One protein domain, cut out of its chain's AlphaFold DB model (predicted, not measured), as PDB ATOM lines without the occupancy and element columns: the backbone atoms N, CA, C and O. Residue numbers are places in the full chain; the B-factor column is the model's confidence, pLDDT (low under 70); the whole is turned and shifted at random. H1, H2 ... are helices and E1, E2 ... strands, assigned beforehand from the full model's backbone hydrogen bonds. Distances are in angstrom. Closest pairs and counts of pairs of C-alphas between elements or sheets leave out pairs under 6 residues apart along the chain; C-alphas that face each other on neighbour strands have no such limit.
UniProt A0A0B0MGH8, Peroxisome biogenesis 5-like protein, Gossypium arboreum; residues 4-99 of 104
ATOM      1  N   GLY A   4       8.005  -6.709 -53.007       55.81
ATOM      2  CA  GLY A   4       9.337  -6.779 -52.381       55.81
ATOM      3  C   GLY A   4       9.532  -5.985 -51.078       55.81
ATOM      4  O   GLY A   4      10.489  -6.227 -50.351       55.81
ATOM      5  N   ASN A   5       8.637  -5.051 -50.732       60.44
ATOM      6  CA  ASN A   5       8.788  -4.245 -49.510       60.44
ATOM      7  C   ASN A   5       8.397  -5.025 -48.236       60.44
ATOM      8  O   ASN A   5       8.974  -4.797 -47.176       60.44
ATOM      9  N   ILE A   6       7.451  -5.968 -48.339       61.44
ATOM     10  CA  ILE A   6       6.980  -6.771 -47.196       61.44
ATOM     11  C   ILE A   6       7.952  -7.922 -46.921       61.44
ATOM     12  O   ILE A   6       8.333  -8.143 -45.775       61.44
ATOM     13  N   GLU A   7       8.415  -8.600 -47.972       67.06
ATOM     14  CA  GLU A   7       9.402  -9.684 -47.882       67.06
ATOM     15  C   GLU A   7      10.727  -9.193 -47.276       67.06
ATOM     16  O   GLU A   7      11.273  -9.827 -46.373       67.06
ATOM     17  N   SER A   8      11.186  -7.997 -47.672       74.81
ATOM     18  CA  SER A   8      12.350  -7.337 -47.067       74.81
ATOM     19  C   SER A   8      12.148  -7.047 -45.576       74.81
ATOM     20  O   SER A   8      13.066  -7.245 -44.782       74.81
ATOM     21  N   LEU A   9      10.950  -6.616 -45.166       79.31
ATOM     22  CA  LEU A   9      10.654  -6.311 -43.764       79.31
ATOM     23  C   LEU A   9      10.663  -7.573 -42.888       79.31
ATOM     24  O   LEU A   9      11.207  -7.560 -41.783       79.31
ATOM     25  N   VAL A  10      10.090  -8.669 -43.396       82.69
ATOM     26  CA  VAL A  10      10.089  -9.973 -42.718       82.69
ATOM     27  C   VAL A  10      11.516 -10.504 -42.579       82.69
ATOM     28  O   VAL A  10      11.897 -10.922 -41.487       82.69
ATOM     29  N   ALA A  11      12.329 -10.408 -43.634       82.69
ATOM     30  CA  ALA A  11      13.727 -10.832 -43.608       82.69
ATOM     31  C   ALA A  11      14.565 -10.031 -42.596       82.69
ATOM     32  O   ALA A  11      15.347 -10.611 -41.838       82.69
ATOM     33  N   ILE A  12      14.360  -8.709 -42.518       86.25
ATOM     34  CA  ILE A  12      14.985  -7.845 -41.504       86.25
ATOM     35  C   ILE A  12      14.582  -8.295 -40.093       86.25
ATOM     36  O   ILE A  12      15.417  -8.385 -39.195       86.25
ATOM     37  N   GLN A  13      13.305  -8.613 -39.877       86.19
ATOM     38  CA  GLN A  13      12.822  -9.016 -38.558       86.19
ATOM     39  C   GLN A  13      13.344 -10.396 -38.135       86.19
ATOM     40  O   GLN A  13      13.723 -10.593 -36.979       86.19
ATOM     41  N   GLN A  14      13.409 -11.347 -39.067       86.75
ATOM     42  CA  GLN A  14      13.987 -12.669 -38.820       86.75
ATOM     43  C   GLN A  14      15.481 -12.573 -38.498       86.75
ATOM     44  O   GLN A  14      15.951 -13.176 -37.532       86.75
ATOM     45  N   THR A  15      16.223 -11.755 -39.244       88.12
ATOM     46  CA  THR A  15      17.656 -11.551 -38.993       88.12
ATOM     47  C   THR A  15      17.928 -10.778 -37.707       88.12
ATOM     48  O   THR A  15      18.926 -11.062 -37.052       88.12
ATOM     49  N   LYS A  16      17.020  -9.899 -37.252       90.06
ATOM     50  CA  LYS A  16      17.082  -9.311 -35.898       90.06
ATOM     51  C   LYS A  16      17.012 -10.363 -34.803       90.06
ATOM     52  O   LYS A  16      17.812 -10.316 -33.872       90.06
ATOM     53  N   MET A  17      16.080 -11.311 -34.909       91.06
ATOM     54  CA  MET A  17      15.973 -12.400 -33.934       91.06
ATOM     55  C   MET A  17      17.252 -13.245 -33.921       91.06
ATOM     56  O   MET A  17      17.778 -13.550 -32.853       91.06
ATOM     57  N   LEU A  18      17.778 -13.569 -35.104       89.56
ATOM     58  CA  LEU A  18      19.001 -14.351 -35.241       89.56
ATOM     59  C   LEU A  18      20.223 -13.619 -34.662       89.56
ATOM     60  O   LEU A  18      20.920 -14.187 -33.824       89.56
ATOM     61  N   ALA A  19      20.446 -12.356 -35.040       89.31
ATOM     62  CA  ALA A  19      21.539 -11.535 -34.514       89.31
ATOM     63  C   ALA A  19      21.479 -11.433 -32.986       89.31
ATOM     64  O   ALA A  19      22.495 -11.592 -32.317       89.31
ATOM     65  N   HIS A  20      20.282 -11.218 -32.434       90.00
ATOM     66  CA  HIS A  20      20.074 -11.114 -30.993       90.00
ATOM     67  C   HIS A  20      20.350 -12.434 -30.250       90.00
ATOM     68  O   HIS A  20      20.913 -12.416 -29.158       90.00
ATOM     69  N   THR A  21      19.975 -13.583 -30.815       89.44
ATOM     70  CA  THR A  21      20.279 -14.894 -30.213       89.44
ATOM     71  C   THR A  21      21.777 -15.186 -30.244       89.44
ATOM     72  O   THR A  21      22.338 -15.636 -29.247       89.44
ATOM     73  N   LEU A  22      22.438 -14.897 -31.367       86.75
ATOM     74  CA  LEU A  22      23.869 -15.145 -31.545       86.75
ATOM     75  C   LEU A  22      24.740 -14.197 -30.710       86.75
ATOM     76  O   LEU A  22      25.756 -14.630 -30.175       86.75
ATOM     77  N   SER A  23      24.342 -12.932 -30.544       85.81
ATOM     78  CA  SER A  23      25.092 -11.948 -29.748       85.81
ATOM     79  C   SER A  23      24.998 -12.177 -28.239       85.81
ATOM     80  O   SER A  23      25.872 -11.734 -27.497       85.81
ATOM     81  N   ARG A  24      23.966 -12.894 -27.775       87.25
ATOM     82  CA  ARG A  24      23.858 -13.352 -26.381       87.25
ATOM     83  C   ARG A  24      24.811 -14.497 -26.050       87.25
ATOM     84  O   ARG A  24      24.966 -14.813 -24.873       87.25
ATOM     85  N   ASN A  25      25.425 -15.124 -27.052       82.94
ATOM     86  CA  ASN A  25      26.444 -16.124 -26.804       82.94
ATOM     87  C   ASN A  25      27.732 -15.427 -26.334       82.94
ATOM     88  O   ASN A  25      28.265 -14.555 -27.019       82.94
ATOM     89  N   GLY A  26      28.208 -15.798 -25.144       81.06
ATOM     90  CA  GLY A  26      29.446 -15.274 -24.563       81.06
ATOM     91  C   GLY A  26      30.718 -15.898 -25.139       81.06
ATOM     92  O   GLY A  26      31.810 -15.539 -24.712       81.06
ATOM     93  N   ASP A  27      30.596 -16.847 -26.068       83.56
ATOM     94  CA  ASP A  27      31.737 -17.473 -26.725       83.56
ATOM     95  C   ASP A  27      32.453 -16.462 -27.661       83.56
ATOM     96  O   ASP A  27      31.833 -15.927 -28.591       83.56
ATOM     97  N   PRO A  28      33.768 -16.223 -27.467       73.69
ATOM     98  CA  PRO A  28      34.570 -15.304 -28.280       73.69
ATOM     99  C   PRO A  28      34.547 -15.582 -29.791       73.69
ATOM    100  O   PRO A  28      34.787 -14.668 -30.587       73.69
ATOM    101  N   LYS A  29      34.250 -16.821 -30.212       79.25
ATOM    102  CA  LYS A  29      34.096 -17.187 -31.628       79.25
ATOM    103  C   LYS A  29      32.923 -16.455 -32.276       79.25
ATOM    104  O   LYS A  29      33.007 -16.087 -33.446       79.25
ATOM    105  N   PHE A  30      31.846 -16.200 -31.529       78.50
ATOM    106  CA  PHE A  30      30.681 -15.487 -32.055       78.50
ATOM    107  C   PHE A  30      30.925 -13.984 -32.145       78.50
ATOM    108  O   PHE A  30      30.495 -13.367 -33.116       78.50
ATOM    109  N   TRP A  31      31.682 -13.397 -31.217       73.75
ATOM    110  CA  TRP A  31      31.993 -11.961 -31.237       73.75
ATOM    111  C   TRP A  31      32.844 -11.546 -32.441       73.75
ATOM    112  O   TRP A  31      32.638 -10.472 -33.002       73.75
ATOM    113  N   ASN A  32      33.746 -12.423 -32.887       75.88
ATOM    114  CA  ASN A  32      34.598 -12.184 -34.056       75.88
ATOM    115  C   ASN A  32      34.034 -12.783 -35.355       75.88
ATOM    116  O   ASN A  32      34.670 -12.716 -36.407       75.88
ATOM    117  N   SER A  33      32.835 -13.370 -35.307       81.31
ATOM    118  CA  SER A  33      32.261 -14.068 -36.451       81.31
ATOM    119  C   SER A  33      31.867 -13.098 -37.566       81.31
ATOM    120  O   SER A  33      31.006 -12.231 -37.387       81.31
ATOM    121  N   LYS A  34      32.426 -13.306 -38.764       80.69
ATOM    122  CA  LYS A  34      32.004 -12.612 -39.992       80.69
ATOM    123  C   LYS A  34      30.534 -12.869 -40.320       80.69
ATOM    124  O   LYS A  34      29.846 -11.978 -40.812       80.69
ATOM    125  N   PHE A  35      30.027 -14.049 -39.967       84.94
ATOM    126  CA  PHE A  35      28.612 -14.371 -40.093       84.94
ATOM    127  C   PHE A  35      27.745 -13.503 -39.170       84.94
ATOM    128  O   PHE A  35      26.752 -12.938 -39.622       84.94
ATOM    129  N   LEU A  36      28.131 -13.322 -37.901       86.75
ATOM    130  CA  LEU A  36      27.380 -12.450 -36.989       86.75
ATOM    131  C   LEU A  36      27.418 -10.981 -37.436       86.75
ATOM    132  O   LEU A  36      26.395 -10.296 -37.357       86.75
ATOM    133  N   GLN A  37      28.561 -10.507 -37.940       83.50
ATOM    134  CA  GLN A  37      28.694  -9.160 -38.514       83.50
ATOM    135  C   GLN A  37      27.727  -8.969 -39.695       83.50
ATOM    136  O   GLN A  37      26.950  -8.010 -39.708       83.50
ATOM    137  N   PHE A  38      27.687  -9.935 -40.615       85.75
ATOM    138  CA  PHE A  38      26.768  -9.946 -41.752       85.75
ATOM    139  C   PHE A  38      25.290  -9.943 -41.325       85.75
ATOM    140  O   PHE A  38      24.512  -9.089 -41.756       85.75
ATOM    141  N   VAL A  39      24.890 -10.854 -40.432       87.38
ATOM    142  CA  VAL A  39      23.496 -10.954 -39.962       87.38
ATOM    143  C   VAL A  39      23.075  -9.686 -39.214       87.38
ATOM    144  O   VAL A  39      21.952  -9.214 -39.388       87.38
ATOM    145  N   SER A  40      23.976  -9.083 -38.435       86.50
ATOM    146  CA  SER A  40      23.705  -7.822 -37.732       86.50
ATOM    147  C   SER A  40      23.437  -6.671 -38.709       86.50
ATOM    148  O   SER A  40      22.487  -5.912 -38.514       86.50
ATOM    149  N   LYS A  41      24.199  -6.586 -39.806       83.31
ATOM    150  CA  LYS A  41      24.007  -5.603 -40.888       83.31
ATOM    151  C   LYS A  41      22.717  -5.825 -41.685       83.31
ATOM    152  O   LYS A  41      22.031  -4.877 -42.062       83.31
ATOM    153  N   MET A  42      22.339  -7.080 -41.903       84.81
ATOM    154  CA  MET A  42      21.050  -7.412 -42.512       84.81
ATOM    155  C   MET A  42      19.883  -7.040 -41.587       84.81
ATOM    156  O   MET A  42      18.895  -6.454 -42.030       84.81
ATOM    157  N   SER A  43      20.043  -7.267 -40.281       85.81
ATOM    158  CA  SER A  43      19.046  -6.930 -39.263       85.81
ATOM    159  C   SER A  43      18.797  -5.423 -39.108       85.81
ATOM    160  O   SER A  43      17.709  -5.008 -38.701       85.81
ATOM    161  N   SER A  44      19.779  -4.582 -39.448       83.38
ATOM    162  CA  SER A  44      19.611  -3.126 -39.473       83.38
ATOM    163  C   SER A  44      18.974  -2.618 -40.772       83.38
ATOM    164  O   SER A  44      18.651  -1.435 -40.872       83.38
ATOM    165  N   GLY A  45      18.745  -3.505 -41.749       82.25
ATOM    166  CA  GLY A  45      18.220  -3.156 -43.067       82.25
ATOM    167  C   GLY A  45      19.252  -2.490 -43.978       82.25
ATOM    168  O   GLY A  45      18.872  -1.916 -44.995       82.25
ATOM    169  N   GLU A  46      20.541  -2.551 -43.627       78.19
ATOM    170  CA  GLU A  46      21.638  -2.018 -44.446       78.19
ATOM    171  C   GLU A  46      21.946  -2.918 -45.649       78.19
ATOM    172  O   GLU A  46      22.416  -2.426 -46.675       78.19
ATOM    173  N   LEU A  47      21.639  -4.212 -45.532       77.94
ATOM    174  CA  LEU A  47      21.829  -5.232 -46.559       77.94
ATOM    175  C   LEU A  47      20.493  -5.813 -47.024       77.94
ATOM    176  O   LEU A  47      19.600  -6.075 -46.215       77.94
ATOM    177  N   ILE A  48      20.381  -6.051 -48.328       80.31
ATOM    178  CA  ILE A  48      19.286  -6.790 -48.958       80.31
ATOM    179  C   ILE A  48      19.906  -7.930 -49.769       80.31
ATOM    180  O   ILE A  48      20.922  -7.735 -50.436       80.31
ATOM    181  N   ILE A  49      19.297  -9.113 -49.708       77.69
ATOM    182  CA  ILE A  49      19.638 -10.229 -50.593       77.69
ATOM    183  C   ILE A  49      18.657 -10.199 -51.756       77.69
ATOM    184  O   ILE A  49      17.445 -10.236 -51.547       77.69
ATOM    185  N   ASP A  50      19.191 -10.112 -52.965       76.44
ATOM    186  CA  ASP A  50      18.424 -10.111 -54.202       76.44
ATOM    187  C   ASP A  50      19.172 -10.953 -55.231       76.44
ATOM    188  O   ASP A  50      20.368 -10.747 -55.433       76.44
ATOM    189  N   ASP A  51      18.488 -11.919 -55.842       77.12
ATOM    190  CA  ASP A  51      19.081 -12.864 -56.798       77.12
ATOM    191  C   ASP A  51      20.363 -13.550 -56.269       77.12
ATOM    192  O   ASP A  51      21.401 -13.582 -56.927       77.12
ATOM    193  N   ASN A  52      20.326 -14.029 -55.014       74.44
ATOM    194  CA  ASN A  52      21.475 -14.595 -54.282       74.44
ATOM    195  C   ASN A  52      22.708 -13.674 -54.171       74.44
ATOM    196  O   ASN A  52      23.785 -14.124 -53.781       74.44
ATOM    197  N   GLN A  53      22.557 -12.382 -54.463       71.94
ATOM    198  CA  GLN A  53      23.603 -11.380 -54.325       71.94
ATOM    199  C   GLN A  53      23.298 -10.451 -53.156       71.94
ATOM    200  O   GLN A  53      22.158 -10.048 -52.916       71.94
ATOM    201  N   VAL A  54      24.349 -10.087 -52.427       75.12
ATOM    202  CA  VAL A  54      24.267  -9.110 -51.346       75.12
ATOM    203  C   VAL A  54      24.352  -7.717 -51.955       75.12
ATOM    204  O   VAL A  54      25.349  -7.352 -52.577       75.12
ATOM    205  N   LYS A  55      23.295  -6.926 -51.777       78.81
ATOM    206  CA  LYS A  55      23.231  -5.541 -52.242       78.81
ATOM    207  C   LYS A  55      23.094  -4.602 -51.043       78.81
ATOM    208  O   LYS A  55      22.272  -4.852 -50.155       78.81
ATOM    209  N   PRO A  56      23.866  -3.509 -50.994       72.38
ATOM    210  CA  PRO A  56      23.677  -2.487 -49.992       72.38
ATOM    211  C   PRO A  56      22.369  -1.758 -50.291       72.38
ATOM    212  O   PRO A  56      22.081  -1.390 -51.430       72.38
ATOM    213  N   ARG A  57      21.570  -1.522 -49.252       71.06
ATOM    214  CA  ARG A  57      20.369  -0.688 -49.368       71.06
ATOM    215  C   ARG A  57      20.719   0.800 -49.483       71.06
ATOM    216  O   ARG A  57      19.940   1.563 -50.043       71.06
ATOM    217  N   LEU A  58      21.873   1.204 -48.941       67.44
ATOM    218  CA  LEU A  58      22.463   2.539 -49.078       67.44
ATOM    219  C   LEU A  58      23.891   2.416 -49.620       67.44
ATOM    220  O   LEU A  58      24.688   1.682 -49.037       67.44
ATOM    221  N   GLU A  59      24.214   3.181 -50.667       62.03
ATOM    222  CA  GLU A  59      25.447   3.117 -51.487       62.03
ATOM    223  C   GLU A  59      26.794   3.152 -50.734       62.03
ATOM    224  O   GLU A  59      27.833   2.902 -51.330       62.03
ATOM    225  N   ASN A  60      26.819   3.416 -49.430       64.81
ATOM    226  CA  ASN A  60      28.041   3.650 -48.660       64.81
ATOM    227  C   ASN A  60      28.192   2.804 -47.387       64.81
ATOM    228  O   ASN A  60      29.225   2.896 -46.728       64.81
ATOM    229  N   ARG A  61      27.188   2.011 -46.992       63.56
ATOM    230  CA  ARG A  61      27.138   1.446 -45.627       63.56
ATOM    231  C   ARG A  61      27.497  -0.041 -45.527       63.56
ATOM    232  O   ARG A  61      27.640  -0.563 -44.418       63.56
ATOM    233  N   ALA A  62      27.642  -0.708 -46.673       64.38
ATOM    234  CA  ALA A  62      27.903  -2.143 -46.740       64.38
ATOM    235  C   ALA A  62      28.630  -2.589 -48.028       64.38
ATOM    236  O   ALA A  62      28.432  -3.702 -48.516       64.38
ATOM    237  N   THR A  63      29.472  -1.715 -48.586       67.12
ATOM    238  CA  THR A  63      30.286  -1.988 -49.786       67.12
ATOM    239  C   THR A  63      31.286  -3.132 -49.575       67.12
ATOM    240  O   THR A  63      31.666  -3.806 -50.528       67.12
ATOM    241  N   GLU A  64      31.650  -3.422 -48.322       71.38
ATOM    242  CA  GLU A  64      32.493  -4.559 -47.925       71.38
ATOM    243  C   GLU A  64      31.924  -5.934 -48.328       71.38
ATOM    244  O   GLU A  64      32.696  -6.861 -48.552       71.38
ATOM    245  N   TYR A  65      30.600  -6.061 -48.502       70.69
ATOM    246  CA  TYR A  65      29.941  -7.314 -48.905       70.69
ATOM    247  C   TYR A  65      29.573  -7.374 -50.399       70.69
ATOM    248  O   TYR A  65      29.007  -8.369 -50.844       70.69
ATOM    249  N   GLN A  66      29.871  -6.325 -51.178       66.88
ATOM    250  CA  GLN A  66      29.629  -6.293 -52.630       66.88
ATOM    251  C   GLN A  66      30.739  -6.947 -53.452       66.88
ATOM    252  O   GLN A  66      30.570  -7.143 -54.656       66.88
ATOM    253  N   GLN A  67      31.883  -7.258 -52.840       62.16
ATOM    254  CA  GLN A  67      32.995  -7.849 -53.569       62.16
ATOM    255  C   GLN A  67      32.624  -9.270 -54.001       62.16
ATOM    256  O   GLN A  67      32.478 -10.173 -53.177       62.16
ATOM    257  N   GLN A  68      32.481  -9.474 -55.312       57.50
ATOM    258  CA  GLN A  68      32.550 -10.805 -55.899       57.50
ATOM    259  C   GLN A  68      33.951 -11.336 -55.595       57.50
ATOM    260  O   GLN A  68      34.926 -10.868 -56.184       57.50
ATOM    261  N   TYR A  69      34.052 -12.258 -54.635       51.31
ATOM    262  CA  TYR A  69      35.299 -12.918 -54.252       51.31
ATOM    263  C   TYR A  69      35.890 -13.638 -55.474       51.31
ATOM    264  O   TYR A  69      35.609 -14.804 -55.743       51.31
ATOM    265  N   THR A  70      36.720 -12.931 -56.237       49.75
ATOM    266  CA  THR A  70      37.631 -13.531 -57.205       49.75
ATOM    267  C   THR A  70      38.877 -13.912 -56.422       49.75
ATOM    268  O   THR A  70      39.749 -13.081 -56.213       49.75
ATOM    269  N   VAL A  71      38.890 -15.152 -55.924       49.56
ATOM    270  CA  VAL A  71      40.068 -15.927 -55.490       49.56
ATOM    271  C   VAL A  71      41.143 -15.107 -54.753       49.56
ATOM    272  O   VAL A  71      42.131 -14.667 -55.333       49.56
ATOM    273  N   GLY A  72      40.981 -14.956 -53.441       47.28
ATOM    274  CA  GLY A  72      42.015 -14.438 -52.546       47.28
ATOM    275  C   GLY A  72      41.641 -14.768 -51.108       47.28
ATOM    276  O   GLY A  72      40.542 -14.402 -50.707       47.28
ATOM    277  N   ALA A  73      42.514 -15.531 -50.431       54.44
ATOM    278  CA  ALA A  73      42.392 -16.131 -49.091       54.44
ATOM    279  C   ALA A  73      40.947 -16.277 -48.589       54.44
ATOM    280  O   ALA A  73      40.338 -15.345 -48.061       54.44
ATOM    281  N   SER A  74      40.397 -17.481 -48.771       57.62
ATOM    282  CA  SER A  74      39.100 -17.828 -48.203       57.62
ATOM    283  C   SER A  74      39.156 -17.573 -46.699       57.62
ATOM    284  O   SER A  74      40.157 -17.873 -46.060       57.62
ATOM    285  N   TRP A  75      38.080 -17.068 -46.100       56.25
ATOM    286  CA  TRP A  75      37.999 -16.905 -44.642       56.25
ATOM    287  C   TRP A  75      38.319 -18.212 -43.878       56.25
ATOM    288  O   TRP A  75      38.765 -18.185 -42.735       56.25
ATOM    289  N   ALA A  76      38.153 -19.366 -44.534       53.19
ATOM    290  CA  ALA A  76      38.605 -20.662 -44.036       53.19
ATOM    291  C   ALA A  76      40.141 -20.788 -43.929       53.19
ATOM    292  O   ALA A  76      40.627 -21.383 -42.972       53.19
ATOM    293  N   ASP A  77      40.895 -20.220 -44.872       60.94
ATOM    294  CA  ASP A  77      42.363 -20.226 -44.877       60.94
ATOM    295  C   ASP A  77      42.923 -19.315 -43.773       60.94
ATOM    296  O   ASP A  77      43.866 -19.696 -43.084       60.94
ATOM    297  N   GLU A  78      42.311 -18.143 -43.551       61.59
ATOM    298  CA  GLU A  78      42.664 -17.252 -42.431       61.59
ATOM    299  C   GLU A  78      42.402 -17.925 -41.076       61.59
ATOM    300  O   GLU A  78      43.248 -17.888 -40.184       61.59
ATOM    301  N   PHE A  79      41.263 -18.612 -40.932       61.91
ATOM    302  CA  PHE A  79      40.935 -19.350 -39.712       61.91
ATOM    303  C   PHE A  79      41.907 -20.514 -39.450       61.91
ATOM    304  O   PHE A  79      42.371 -20.691 -38.323       61.91
ATOM    305  N   ALA A  80      42.245 -21.288 -40.486       67.38
ATOM    306  CA  ALA A  80      43.219 -22.373 -40.378       67.38
ATOM    307  C   ALA A  80      44.618 -21.854 -40.005       67.38
ATOM    308  O   ALA A  80      45.339 -22.494 -39.238       67.38
ATOM    309  N   HIS A  81      44.992 -20.675 -40.507       67.62
ATOM    310  CA  HIS A  81      46.248 -20.023 -40.162       67.62
ATOM    311  C   HIS A  81      46.284 -19.550 -38.694       67.62
ATOM    312  O   HIS A  81      47.313 -19.694 -38.026       67.62
ATOM    313  N   ASP A  82      45.173 -19.029 -38.167       64.56
ATOM    314  CA  ASP A  82      45.068 -18.598 -36.767       64.56
ATOM    315  C   ASP A  82      45.139 -19.775 -35.775       64.56
ATOM    316  O   ASP A  82      45.785 -19.647 -34.731       64.56
ATOM    317  N   GLU A  83      44.545 -20.936 -36.087       64.62
ATOM    318  CA  GLU A  83      44.723 -22.149 -35.264       64.62
ATOM    319  C   GLU A  83      46.159 -22.674 -35.327       64.62
ATOM    320  O   GLU A  83      46.781 -22.876 -34.284       64.62
ATOM    321  N   ALA A  84      46.742 -22.780 -36.526       68.31
ATOM    322  CA  ALA A  84      48.122 -23.239 -36.684       68.31
ATOM    323  C   ALA A  84      49.130 -22.348 -35.932       68.31
ATOM    324  O   ALA A  84      50.123 -22.833 -35.383       68.31
ATOM    325  N   SER A  85      48.863 -21.040 -35.866       68.62
ATOM    326  CA  SER A  85      49.680 -20.084 -35.114       68.62
ATOM    327  C   SER A  85      49.585 -20.300 -33.600       68.62
ATOM    328  O   SER A  85      50.587 -20.158 -32.900       68.62
ATOM    329  N   ARG A  86      48.407 -20.667 -33.083       70.44
ATOM    330  CA  ARG A  86      48.192 -20.949 -31.654       70.44
ATOM    331  C   ARG A  86      48.853 -22.258 -31.232       70.44
ATOM    332  O   ARG A  86      49.564 -22.266 -30.229       70.44
ATOM    333  N   ASP A  87      48.714 -23.301 -32.044       73.56
ATOM    334  CA  ASP A  87      49.324 -24.610 -31.787       73.56
ATOM    335  C   ASP A  87      50.858 -24.529 -31.788       73.56
ATOM    336  O   ASP A  87      51.531 -25.156 -30.969       73.56
ATOM    337  N   LEU A  88      51.437 -23.688 -32.655       74.94
ATOM    338  CA  LEU A  88      52.879 -23.418 -32.674       74.94
ATOM    339  C   LEU A  88      53.381 -22.701 -31.416       74.94
ATOM    340  O   LEU A  88      54.516 -22.935 -30.992       74.94
ATOM    341  N   VAL A  89      52.573 -21.813 -30.831       73.06
ATOM    342  CA  VAL A  89      52.913 -21.122 -29.578       73.06
ATOM    343  C   VAL A  89      52.840 -22.094 -28.402       73.06
ATOM    344  O   VAL A  89      53.763 -22.136 -27.591       73.06
ATOM    345  N   GLU A  90      51.802 -22.928 -28.350       71.25
ATOM    346  CA  GLU A  90      51.630 -23.936 -27.302       71.25
ATOM    347  C   GLU A  90      52.725 -25.014 -27.356       71.25
ATOM    348  O   GLU A  90      53.325 -25.348 -26.332       71.25
ATOM    349  N   ALA A  91      53.084 -25.479 -28.557       72.12
ATOM    350  CA  ALA A  91      54.186 -26.417 -28.747       72.12
ATOM    351  C   ALA A  91      55.537 -25.824 -28.314       72.12
ATOM    352  O   ALA A  91      56.343 -26.516 -27.691       72.12
ATOM    353  N   LYS A  92      55.791 -24.539 -28.597       73.00
ATOM    354  CA  LYS A  92      57.018 -23.857 -28.159       73.00
ATOM    355  C   LYS A  92      57.115 -23.741 -26.639       73.00
ATOM    356  O   LYS A  92      58.204 -23.934 -26.103       73.00
ATOM    357  N   GLU A  93      56.010 -23.470 -25.947       71.94
ATOM    358  CA  GLU A  93      56.003 -23.437 -24.479       71.94
ATOM    359  C   GLU A  93      56.150 -24.831 -23.860       71.94
ATOM    360  O   GLU A  93      56.910 -25.005 -22.907       71.94
ATOM    361  N   ALA A  94      55.516 -25.853 -24.442       72.50
ATOM    362  CA  ALA A  94      55.689 -27.235 -24.003       72.50
ATOM    363  C   ALA A  94      57.150 -27.703 -24.146       72.50
ATOM    364  O   ALA A  94      57.703 -28.301 -23.223       72.50
ATOM    365  N   TYR A  95      57.811 -27.372 -25.261       70.94
ATOM    366  CA  TYR A  95      59.235 -27.670 -25.454       70.94
ATOM    367  C   TYR A  95      60.134 -26.951 -24.439       70.94
ATOM    368  O   TYR A  95      61.083 -27.553 -23.936       70.94
ATOM    369  N   ARG A  96      59.806 -25.700 -24.085       70.56
ATOM    370  CA  ARG A  96      60.530 -24.928 -23.061       70.56
ATOM    371  C   ARG A  96      60.467 -25.565 -21.667       70.56
ATOM    372  O   ARG A  96      61.411 -25.443 -20.895       70.56
ATOM    373  N   LEU A  97      59.365 -26.244 -21.344       68.06
ATOM    374  CA  LEU A  97      59.167 -26.920 -20.055       68.06
ATOM    375  C   LEU A  97      59.832 -28.303 -19.986       68.06
ATOM    376  O   LEU A  97      60.195 -28.752 -18.900       68.06
ATOM    377  N   ILE A  98      59.988 -28.982 -21.125       72.88
ATOM    378  CA  ILE A  98      60.576 -30.331 -21.206       72.88
ATOM    379  C   ILE A  98      62.110 -30.273 -21.276       72.88
ATOM    380  O   ILE A  98      62.790 -31.170 -20.776       72.88
ATOM    381  N   CYS A  99      62.667 -29.211 -21.855       62.09
ATOM    382  CA  CYS A  99      64.104 -28.976 -21.919       62.09
ATOM    383  C   CYS A  99      64.421 -27.618 -21.282       62.09
ATOM    384  O   CYS A  99      64.538 -26.636 -22.013       62.09
TER     385      CYS A  99
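Overview. This is residues 4 to 99 of the 104 residues of the protein "Peroxisome biogenesis 5-like protein" of Gossypium arboreum (UniProt A0A0B0MGH8). A small body, in which helix H3 packs on the long helix H1 and the hairpin E1-E2 sits near residues 4 to 12 of H1 and 38 to 42 of H3, has a long helical arm, H4, sticking out from it. H4 makes much of the length, reached by a long loop, residues 57 to 74. The printed part has 96 residues, with four named helices and two antiparallel strands in the order H1 H2 H3 E1 E2 H4, and is mostly helix. It is only just loose, close to extended, with a radius of gyration of the C-alphas of 18.7 A and spans of 67 by 33 by 20 A.

Arrangement. H1, residues 4 to 23, and H3, residues 34 to 43, touch at Lys 16 and Ser 43, their closest C-alphas, 4.6 A apart; they run opposite ways at a steep tilt of 45 degrees. H2, residues 28 to 31, only just touches H1, with 3 pairs of C-alphas within 8 A, only at the corner and with residues 22 to 23 of H1 alone; the closest C-alphas, of Leu 22 and Phe 30, are 6.8 A apart. E1, residues 47 to 50, and E2, residues 53 to 56, form an antiparallel hairpin at 143 degrees, with N 48 and O 55 at 2.9 A and N 55 and O 48 at 2.8 A. The closest C-alphas of H3 and E1, Lys 41 and Leu 47, are 6.1 A apart. H4, residues 75 to 98, touches no helix. Every O i to N i+4 pair is within hydrogen-bond range in H1, H3 and H4; H2 is too short for one.

Along the chain. H1 begins at C-alpha 4 (9.337, -6.779, -52.381) and is 28.1 A long. H3 is 14.2 A long. H4 runs 35.2 A from C-alpha 75 (37.999, -16.905, -44.642) to C-alpha 98 (60.576, -30.331, -21.206).

Size, cuts and confidence. The C-alphas of Asn 5 and Cys 99, the two farthest apart, are 66.6 A apart. The printed part has no cut; the link from E2 to H4 is long. Confidence is low, under 70, in 32 residues, among them 66 to 85.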